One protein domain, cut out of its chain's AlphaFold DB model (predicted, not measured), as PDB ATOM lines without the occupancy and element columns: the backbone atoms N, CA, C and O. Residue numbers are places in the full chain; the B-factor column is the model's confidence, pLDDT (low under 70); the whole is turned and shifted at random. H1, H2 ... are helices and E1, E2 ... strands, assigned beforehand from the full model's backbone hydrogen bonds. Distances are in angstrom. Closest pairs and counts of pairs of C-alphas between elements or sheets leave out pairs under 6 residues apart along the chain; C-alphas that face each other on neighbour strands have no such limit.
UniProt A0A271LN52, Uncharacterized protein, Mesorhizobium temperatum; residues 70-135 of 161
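This is residues 70 to 135 of the 161 residues of an uncharacterized protein of Mesorhizobium temperatum (UniProt A0A271LN52). What shape is it? A strongly twisted four-stranded sheet has H1 packed along one face, and H2 sticks out with residues 125 to 135. What builds it? The 66 printed residues, of mixed class, hold E1, E2, E3, H1, E4, H2; the mixed sheet runs E3, E2, E1, E4. It is only just loose, close to compact: radius of gyration of the C-alphas 13.4 A, spans 41 by 28 by 20 A.

How do strands pair? E1 (residues 70 to 76), E2 (79 to 86) and E3 (89 to 97) form a meander, two antiparallel hairpins in a row, with N 72 to O 83 2.9 A and N 91 to O 84 2.8 A. E4 (116 to 118) is parallel to E1, with N 117 to O 71 2.9 A. And the helices? H1 (99 to 111) lies over E2 and E1, its height over the sheet 9.5 A; the closest C-alphas of H1 and E2, Leu 102 and Trp 80, are 6.9 A apart. H2 (122 to 135) only grazes the sheet, with residues 123 to 124; in both helices every O i to N i+4 pair is within hydrogen-bond range.

Where does E1 begin? C-alpha 70 is at (7.987, 51.158, 47.085). Where does H2 end? C-alpha 135 is at (7.878, 21.168, 30.993), and H2 is 19.9 A long.

How large? The farthest C-alphas, of Lys 112 and Arg 134, are 41.1 A apart. Any cut or weak place? The printed part has no cut; pLDDT is under 70 at 21 residues, among them 108 to 114.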
ATOM      1  N   VAL A  70       8.246  52.082  48.189       72.81
ATOM      2  CA  VAL A  70       7.987  51.158  47.085       72.81
ATOM      3  C   VAL A  70       6.647  50.512  47.349       72.81
ATOM      4  O   VAL A  70       6.380  50.106  48.475       72.81
ATOM      5  N   ILE A  71       5.801  50.416  46.332       77.00
ATOM      6  CA  ILE A  71       4.575  49.635  46.442       77.00
ATOM      7  C   ILE A  71       4.826  48.250  45.865       77.00
ATOM      8  O   ILE A  71       5.322  48.111  44.746       77.00
ATOM      9  N   GLU A  72       4.481  47.229  46.637       82.75
ATOM     10  CA  GLU A  72       4.527  45.839  46.212       82.75
ATOM     11  C   GLU A  72       3.113  45.288  46.078       82.75
ATOM     12  O   GLU A  72       2.248  45.592  46.893       82.75
ATOM     13  N   TYR A  73       2.872  44.469  45.058       81.62
ATOM     14  CA  TYR A  73       1.622  43.722  44.932       81.62
ATOM     15  C   TYR A  73       1.895  42.240  44.690       81.62
ATOM     16  O   TYR A  73       2.872  41.888  44.021       81.62
ATOM     17  N   TYR A  74       1.053  41.379  45.252       84.50
ATOM     18  CA  TYR A  74       1.205  39.924  45.219       84.50
ATOM     19  C   TYR A  74      -0.144  39.218  45.309       84.50
ATOM     20  O   TYR A  74      -1.130  39.795  45.774       84.50
ATOM     21  N   MET A  75      -0.183  37.964  44.867       83.19
ATOM     22  CA  MET A  75      -1.359  37.117  45.025       83.19
ATOM     23  C   MET A  75      -1.372  36.518  46.437       83.19
ATOM     24  O   MET A  75      -0.419  35.847  46.842       83.19
ATOM     25  N   GLY A  76      -2.433  36.787  47.194       80.19
ATOM     26  CA  GLY A  76      -2.705  36.177  48.493       80.19
ATOM     27  C   GLY A  76      -3.757  35.070  48.401       80.19
ATOM     28  O   GLY A  76      -4.252  34.746  47.326       80.19
ATOM     29  N   ALA A  77      -4.143  34.510  49.551       80.44
ATOM     30  CA  ALA A  77      -5.119  33.415  49.619       80.44
ATOM     31  C   ALA A  77      -6.532  33.796  49.127       80.44
ATOM     32  O   ALA A  77      -7.277  32.933  48.676       80.44
ATOM     33  N   TRP A  78      -6.897  35.079  49.207       78.25
ATOM     34  CA  TRP A  78      -8.253  35.581  48.939       78.25
ATOM     35  C   TRP A  78      -8.291  36.644  47.827       78.25
ATOM     36  O   TRP A  78      -9.233  37.429  47.746       78.25
ATOM     37  N   GLY A  79      -7.248  36.698  46.992       85.44
ATOM     38  CA  GLY A  79      -7.092  37.674  45.909       85.44
ATOM     39  C   GLY A  79      -5.804  38.483  46.019       85.44
ATOM     40  O   GLY A  79      -4.906  38.163  46.805       85.44
ATOM     41  N   TRP A  80      -5.705  39.553  45.234       81.56
ATOM     42  CA  TRP A  80      -4.522  40.405  45.213       81.56
ATOM     43  C   TRP A  80      -4.415  41.264  46.470       81.56
ATOM     44  O   TRP A  80      -5.398  41.819  46.973       81.56
ATOM     45  N   ALA A  81      -3.186  41.414  46.942       79.38
ATOM     46  CA  ALA A  81      -2.812  42.333  47.997       79.38
ATOM     47  C   ALA A  81      -1.795  43.344  47.472       79.38
ATOM     48  O   ALA A  81      -0.990  43.049  46.587       79.38
ATOM     49  N   VAL A  82      -1.867  44.552  48.015       73.62
ATOM     50  CA  VAL A  82      -0.987  45.678  47.730       73.62
ATOM     51  C   VAL A  82      -0.489  46.199  49.069       73.62
ATOM     52  O   VAL A  82      -1.296  46.583  49.918       73.62
ATOM     53  N   ASP A  83       0.827  46.254  49.224       76.81
ATOM     54  CA  ASP A  83       1.505  46.700  50.433       76.81
ATOM     55  C   ASP A  83       2.447  47.865  50.116       76.81
ATOM     56  O   ASP A  83       3.075  47.928  49.056       76.81
ATOM     57  N   LEU A  84       2.573  48.788  51.065       74.19
ATOM     58  CA  LEU A  84       3.578  49.841  51.031       74.19
ATOM     59  C   LEU A  84       4.826  49.368  51.777       74.19
ATOM     60  O   LEU A  84       4.763  48.986  52.943       74.19
ATOM     61  N   ILE A  85       5.974  49.445  51.120       75.50
ATOM     62  CA  ILE A  85       7.280  49.247  51.733       75.50
ATOM     63  C   ILE A  85       7.875  50.616  52.027       75.50
ATOM     64  O   ILE A  85       8.238  51.355  51.110       75.50
ATOM     65  N   GLU A  86       7.996  50.935  53.310       72.19
ATOM     66  CA  GLU A  86       8.620  52.163  53.789       72.19
ATOM     67  C   GLU A  86       9.806  51.805  54.688       72.19
ATOM     68  O   GLU A  86       9.654  51.177  55.735       72.19
ATOM     69  N   ASN A  87      11.019  52.182  54.271       71.06
ATOM     70  CA  ASN A  87      12.250  51.954  55.047       71.06
ATOM     71  C   ASN A  87      12.461  50.489  55.490       71.06
ATOM     72  O   ASN A  87      12.963  50.227  56.583       71.06
ATOM     73  N   GLY A  88      12.060  49.529  54.649       67.62
ATOM     74  CA  GLY A  88      12.167  48.092  54.930       67.62
ATOM     75  C   GLY A  88      11.052  47.525  55.814       67.62
ATOM     76  O   GLY A  88      11.047  46.326  56.077       67.62
ATOM     77  N   LYS A  89      10.090  48.348  56.248       70.75
ATOM     78  CA  LYS A  89       8.865  47.885  56.904       70.75
ATOM     79  C   LYS A  89       7.757  47.732  55.874       70.75
ATOM     80  O   LYS A  89       7.536  48.626  55.061       70.75
ATOM     81  N   ARG A  90       7.060  46.601  55.934       76.25
ATOM     82  CA  ARG A  90       5.878  46.324  55.118       76.25
ATOM     83  C   ARG A  90       4.636  46.796  55.867       76.25
ATOM     84  O   ARG A  90       4.405  46.387  57.003       76.25
ATOM     85  N   LEU A  91       3.870  47.675  55.237       71.75
ATOM     86  CA  LEU A  91       2.624  48.234  55.740       71.75
ATOM     87  C   LEU A  91       1.488  47.764  54.821       71.75
ATOM     88  O   LEU A  91       1.483  48.141  53.644       71.75
ATOM     89  N   PRO A  92       0.542  46.949  55.320       76.56
ATOM     90  CA  PRO A  92      -0.599  46.512  54.529       76.56
ATOM     91  C   PRO A  92      -1.408  47.714  54.050       76.56
ATOM     92  O   PRO A  92      -1.808  48.547  54.865       76.56
ATOM     93  N   PHE A  93      -1.635  47.824  52.741       70.00
ATOM     94  CA  PHE A  93      -2.386  48.949  52.179       70.00
ATOM     95  C   PHE A  93      -3.801  48.533  51.777       70.00
ATOM     96  O   PHE A  93      -4.772  49.108  52.270       70.00
ATOM     97  N   LYS A  94      -3.937  47.522  50.910       70.56
ATOM     98  CA  LYS A  94      -5.226  46.912  50.550       70.56
ATOM     99  C   LYS A  94      -5.071  45.429  50.240       70.56
ATOM    100  O   LYS A  94      -4.089  45.027  49.631       70.56
ATOM    101  N   SER A  95      -6.076  44.638  50.594       77.38
ATOM    102  CA  SER A  95      -6.139  43.198  50.333       77.38
ATOM    103  C   SER A  95      -7.468  42.803  49.686       77.38
ATOM    104  O   SER A  95      -8.392  43.617  49.610       77.38
ATOM    105  N   ASN A  96      -7.558  41.545  49.242       77.12
ATOM    106  CA  ASN A  96      -8.751  40.931  48.645       77.12
ATOM    107  C   ASN A  96      -9.243  41.678  47.394       77.12
ATOM    108  O   ASN A  96     -10.442  41.885  47.201       77.12
ATOM    109  N   LEU A  97      -8.302  42.141  46.569       73.12
ATOM    110  CA  LEU A  97      -8.605  42.803  45.307       73.12
ATOM    111  C   LEU A  97      -8.781  41.757  44.198       73.12
ATOM    112  O   LEU A  97      -8.010  40.803  44.102       73.12
ATOM    113  N   ASP A  98      -9.784  41.968  43.351       77.56
ATOM    114  CA  ASP A  98      -9.913  41.286  42.063       77.56
ATOM    115  C   ASP A  98      -9.016  41.964  41.007       77.56
ATOM    116  O   ASP A  98      -8.401  43.006  41.263       77.56
ATOM    117  N   ASP A  99      -8.909  41.359  39.821       79.25
ATOM    118  CA  ASP A  99      -8.027  41.837  38.748       79.25
ATOM    119  C   ASP A  99      -8.358  43.276  38.304       79.25
ATOM    120  O   ASP A  99      -7.458  44.091  38.079       79.25
ATOM    121  N   GLU A 100      -9.647  43.621  38.233       74.88
ATOM    122  CA  GLU A 100     -10.112  44.952  37.826       74.88
ATOM    123  C   GLU A 100      -9.772  46.020  38.874       74.88
ATOM    124  O   GLU A 100      -9.226  47.081  38.546       74.88
ATOM    125  N   LYS A 101     -10.022  45.739  40.159       65.31
ATOM    126  CA  LYS A 101      -9.668  46.648  41.256       65.31
ATOM    127  C   LYS A 101      -8.162  46.793  41.392       65.31
ATOM    128  O   LYS A 101      -7.695  47.900  41.675       65.31
ATOM    129  N   LEU A 102      -7.394  45.724  41.175       73.06
ATOM    130  CA  LEU A 102      -5.938  45.813  41.146       73.06
ATOM    131  C   LEU A 102      -5.483  46.773  40.039       73.06
ATOM    132  O   LEU A 102      -4.694  47.676  40.315       73.06
ATOM    133  N   ALA A 103      -6.001  46.627  38.817       70.56
ATOM    134  CA  ALA A 103      -5.631  47.484  37.691       70.56
ATOM    135  C   ALA A 103      -5.899  48.973  37.978       70.56
ATOM    136  O   ALA A 103      -5.033  49.816  37.731       70.56
ATOM    137  N   LEU A 104      -7.053  49.292  38.574       68.75
ATOM    138  CA  LEU A 104      -7.401  50.655  38.991       68.75
ATOM    139  C   LEU A 104      -6.429  51.211  40.041       68.75
ATOM    140  O   LEU A 104      -5.960  52.346  39.922       68.75
ATOM    141  N   VAL A 105      -6.093  50.409  41.056       66.38
ATOM    142  CA  VAL A 105      -5.154  50.804  42.116       66.38
ATOM    143  C   VAL A 105      -3.758  51.050  41.540       66.38
ATOM    144  O   VAL A 105      -3.157  52.091  41.814       66.38
ATOM    145  N   LEU A 106      -3.256  50.152  40.689       73.31
ATOM    146  CA  LEU A 106      -1.945  50.295  40.054       73.31
ATOM    147  C   LEU A 106      -1.881  51.509  39.117       73.31
ATOM    148  O   LEU A 106      -0.875  52.223  39.108       73.31
ATOM    149  N   ALA A 107      -2.952  51.793  38.371       70.19
ATOM    150  CA  ALA A 107      -3.041  52.976  37.519       70.19
ATOM    151  C   ALA A 107      -2.963  54.277  38.336       70.19
ATOM    152  O   ALA A 107      -2.178  55.170  38.002       70.19
ATOM    153  N   ALA A 108      -3.704  54.362  39.447       67.12
ATOM    154  CA  ALA A 108      -3.682  55.519  40.342       67.12
ATOM    155  C   ALA A 108      -2.304  55.733  40.996       67.12
ATOM    156  O   ALA A 108      -1.855  56.869  41.165       67.12
ATOM    157  N   ILE A 109      -1.604  54.650  41.342       67.38
ATOM    158  CA  ILE A 109      -0.246  54.710  41.896       67.38
ATOM    159  C   ILE A 109       0.756  55.197  40.844       67.38
ATOM    160  O   ILE A 109       1.581  56.069  41.127       67.38
ATOM    161  N   LYS A 110       0.659  54.679  39.614       68.81
ATOM    162  CA  LYS A 110       1.547  55.050  38.507       68.81
ATOM    163  C   LYS A 110       1.423  56.533  38.147       68.81
ATOM    164  O   LYS A 110       2.439  57.175  37.898       68.81
ATOM    165  N   GLN A 111       0.214  57.099  38.193       61.59
ATOM    166  CA  GLN A 111      -0.012  58.540  37.993       61.59
ATOM    167  C   GLN A 111       0.719  59.415  39.024       61.59
ATOM    168  O   GLN A 111       1.124  60.529  38.705       61.59
ATOM    169  N   LYS A 112       0.930  58.912  40.246       65.06
ATOM    170  CA  LYS A 112       1.660  59.619  41.312       65.06
ATOM    171  C   LYS A 112       3.184  59.474  41.216       65.06
ATOM    172  O   LYS A 112       3.891  60.031  42.050       65.06
ATOM    173  N   GLY A 113       3.695  58.726  40.235       64.75
ATOM    174  CA  GLY A 113       5.133  58.515  40.041       64.75
ATOM    175  C   GLY A 113       5.796  57.652  41.121       64.75
ATOM    176  O   GLY A 113       7.012  57.716  41.290       64.75
ATOM    177  N   VAL A 114       5.019  56.861  41.868       68.62
ATOM    178  CA  VAL A 114       5.550  55.962  42.901       68.62
ATOM    179  C   VAL A 114       6.013  54.648  42.250       68.62
ATOM    180  O   VAL A 114       5.269  54.088  41.440       68.62
ATOM    181  N   PRO A 115       7.207  54.123  42.585       72.31
ATOM    182  CA  PRO A 115       7.677  52.839  42.073       72.31
ATOM    183  C   PRO A 115       6.770  51.682  42.510       72.31
ATOM    184  O   PRO A 115       6.456  51.542  43.694       72.31
ATOM    185  N   VAL A 116       6.401  50.828  41.554       76.44
ATOM    186  CA  VAL A 116       5.590  49.624  41.776       76.44
ATOM    187  C   VAL A 116       6.390  48.393  41.376       76.44
ATOM    188  O   VAL A 116       7.013  48.376  40.313       76.44
ATOM    189  N   ARG A 117       6.331  47.342  42.192       81.06
ATOM    190  CA  ARG A 117       6.959  46.048  41.923       81.06
ATOM    191  C   ARG A 117       5.977  44.903  42.186       81.06
ATOM    192  O   ARG A 117       5.241  44.930  43.164       81.06
ATOM    193  N   ARG A 118       5.999  43.865  41.348       82.56
ATOM    194  CA  ARG A 118       5.343  42.592  41.677       82.56
ATOM    195  C   ARG A 118       6.227  41.804  42.639       82.56
ATOM    196  O   ARG A 118       7.396  41.556  42.332       82.56
ATOM    197  N   PHE A 119       5.677  41.417  43.780       80.88
ATOM    198  CA  PHE A 119       6.320  40.504  44.711       80.88
ATOM    199  C   PHE A 119       5.793  39.093  44.442       80.88
ATOM    200  O   PHE A 119       4.605  38.833  44.591       80.88
ATOM    201  N   GLU A 120       6.670  38.192  43.999       72.44
ATOM    202  CA  GLU A 120       6.325  36.774  43.868       72.44
ATOM    203  C   GLU A 120       6.449  36.115  45.242       72.44
ATOM    204  O   GLU A 120       7.528  36.130  45.850       72.44
ATOM    205  N   THR A 121       5.346  35.555  45.736       71.81
ATOM    206  CA  THR A 121       5.337  34.810  47.001       71.81
ATOM    207  C   THR A 121       6.107  33.495  46.858       71.81
ATOM    208  O   THR A 121       6.344  33.005  45.754       71.81
ATOM    209  N   GLU A 122       6.530  32.900  47.977       69.19
ATOM    210  CA  GLU A 122       7.270  31.627  47.945       69.19
ATOM    211  C   GLU A 122       6.456  30.487  47.314       69.19
ATOM    212  O   GLU A 122       7.026  29.674  46.589       69.19
ATOM    213  N   GLY A 123       5.131  30.490  47.495       62.06
ATOM    214  CA  GLY A 123       4.226  29.555  46.820       62.06
ATOM    215  C   GLY A 123       4.220  29.734  45.299       62.06
ATOM    216  O   GLY A 123       4.401  28.765  44.571       62.06
ATOM    217  N   GLU A 124       4.131  30.972  44.797       65.62
ATOM    218  CA  GLU A 124       4.205  31.234  43.348       65.62
ATOM    219  C   GLU A 124       5.556  30.810  42.746       65.62
ATOM    220  O   GLU A 124       5.611  30.329  41.611       65.62
ATOM    221  N   LYS A 125       6.654  30.958  43.500       69.19
ATOM    222  CA  LYS A 125       7.981  30.490  43.071       69.19
ATOM    223  C   LYS A 125       8.048  28.968  42.982       69.19
ATOM    224  O   LYS A 125       8.589  28.449  42.007       69.19
ATOM    225  N   GLN A 126       7.499  28.257  43.967       67.00
ATOM    226  CA  GLN A 126       7.427  26.794  43.940       67.00
ATOM    227  C   GLN A 126       6.575  26.300  42.767       67.00
ATOM    228  O   GLN A 126       7.037  25.451  42.006       67.00
ATOM    229  N   ASP A 127       5.410  26.908  42.532       68.31
ATOM    230  CA  ASP A 127       4.534  26.574  41.405       68.31
ATOM    231  C   ASP A 127       5.179  26.840  40.039       68.31
ATOM    232  O   ASP A 127       4.917  26.119  39.069       68.31
ATOM    233  N   ARG A 128       5.991  27.901  39.914       71.19
ATOM    234  CA  ARG A 128       6.758  28.162  38.687       71.19
ATOM    235  C   ARG A 128       7.800  27.068  38.480       71.19
ATOM    236  O   ARG A 128       7.839  26.490  37.399       71.19
ATOM    237  N   HIS A 129       8.590  26.756  39.503       70.75
ATOM    238  CA  HIS A 129       9.619  25.722  39.402       70.75
ATOM    239  C   HIS A 129       9.037  24.335  39.136       70.75
ATOM    240  O   HIS A 129       9.618  23.561  38.381       70.75
ATOM    241  N   GLU A 130       7.878  24.008  39.704       71.62
ATOM    242  CA  GLU A 130       7.202  22.749  39.408       71.62
ATOM    243  C   GLU A 130       6.698  22.713  37.959       71.62
ATOM    244  O   GLU A 130       6.866  21.705  37.273       71.62
ATOM    245  N   ARG A 131       6.145  23.822  37.448       65.81
ATOM    246  CA  ARG A 131       5.767  23.949  36.030       65.81
ATOM    247  C   ARG A 131       6.964  23.818  35.095       65.81
ATOM    248  O   ARG A 131       6.860  23.111  34.098       65.81
ATOM    249  N   GLU A 132       8.081  24.458  35.417       74.12
ATOM    250  CA  GLU A 132       9.332  24.355  34.659       74.12
ATOM    251  C   GLU A 132       9.837  22.908  34.648       74.12
ATOM    252  O   GLU A 132      10.043  22.351  33.574       74.12
ATOM    253  N   ARG A 133       9.885  22.234  35.805       69.44
ATOM    254  CA  ARG A 133      10.248  20.807  35.890       69.44
ATOM    255  C   ARG A 133       9.289  19.900  35.119       69.44
ATOM    256  O   ARG A 133       9.725  18.929  34.506       69.44
ATOM    257  N   ARG A 134       7.982  20.184  35.123       65.56
ATOM    258  CA  ARG A 134       6.989  19.444  34.318       65.56
ATOM    259  C   ARG A 134       7.200  19.652  32.820       65.56
ATOM    260  O   ARG A 134       7.053  18.701  32.064       65.56
ATOM    261  N   LEU A 135       7.558  20.861  32.391       62.78
ATOM    262  CA  LEU A 135       7.878  21.168  30.993       62.78
ATOM    263  C   LEU A 135       9.215  20.554  30.553       62.78
ATOM    264  O   LEU A 135       9.352  20.184  29.391       62.78
TER     265      LEU A 135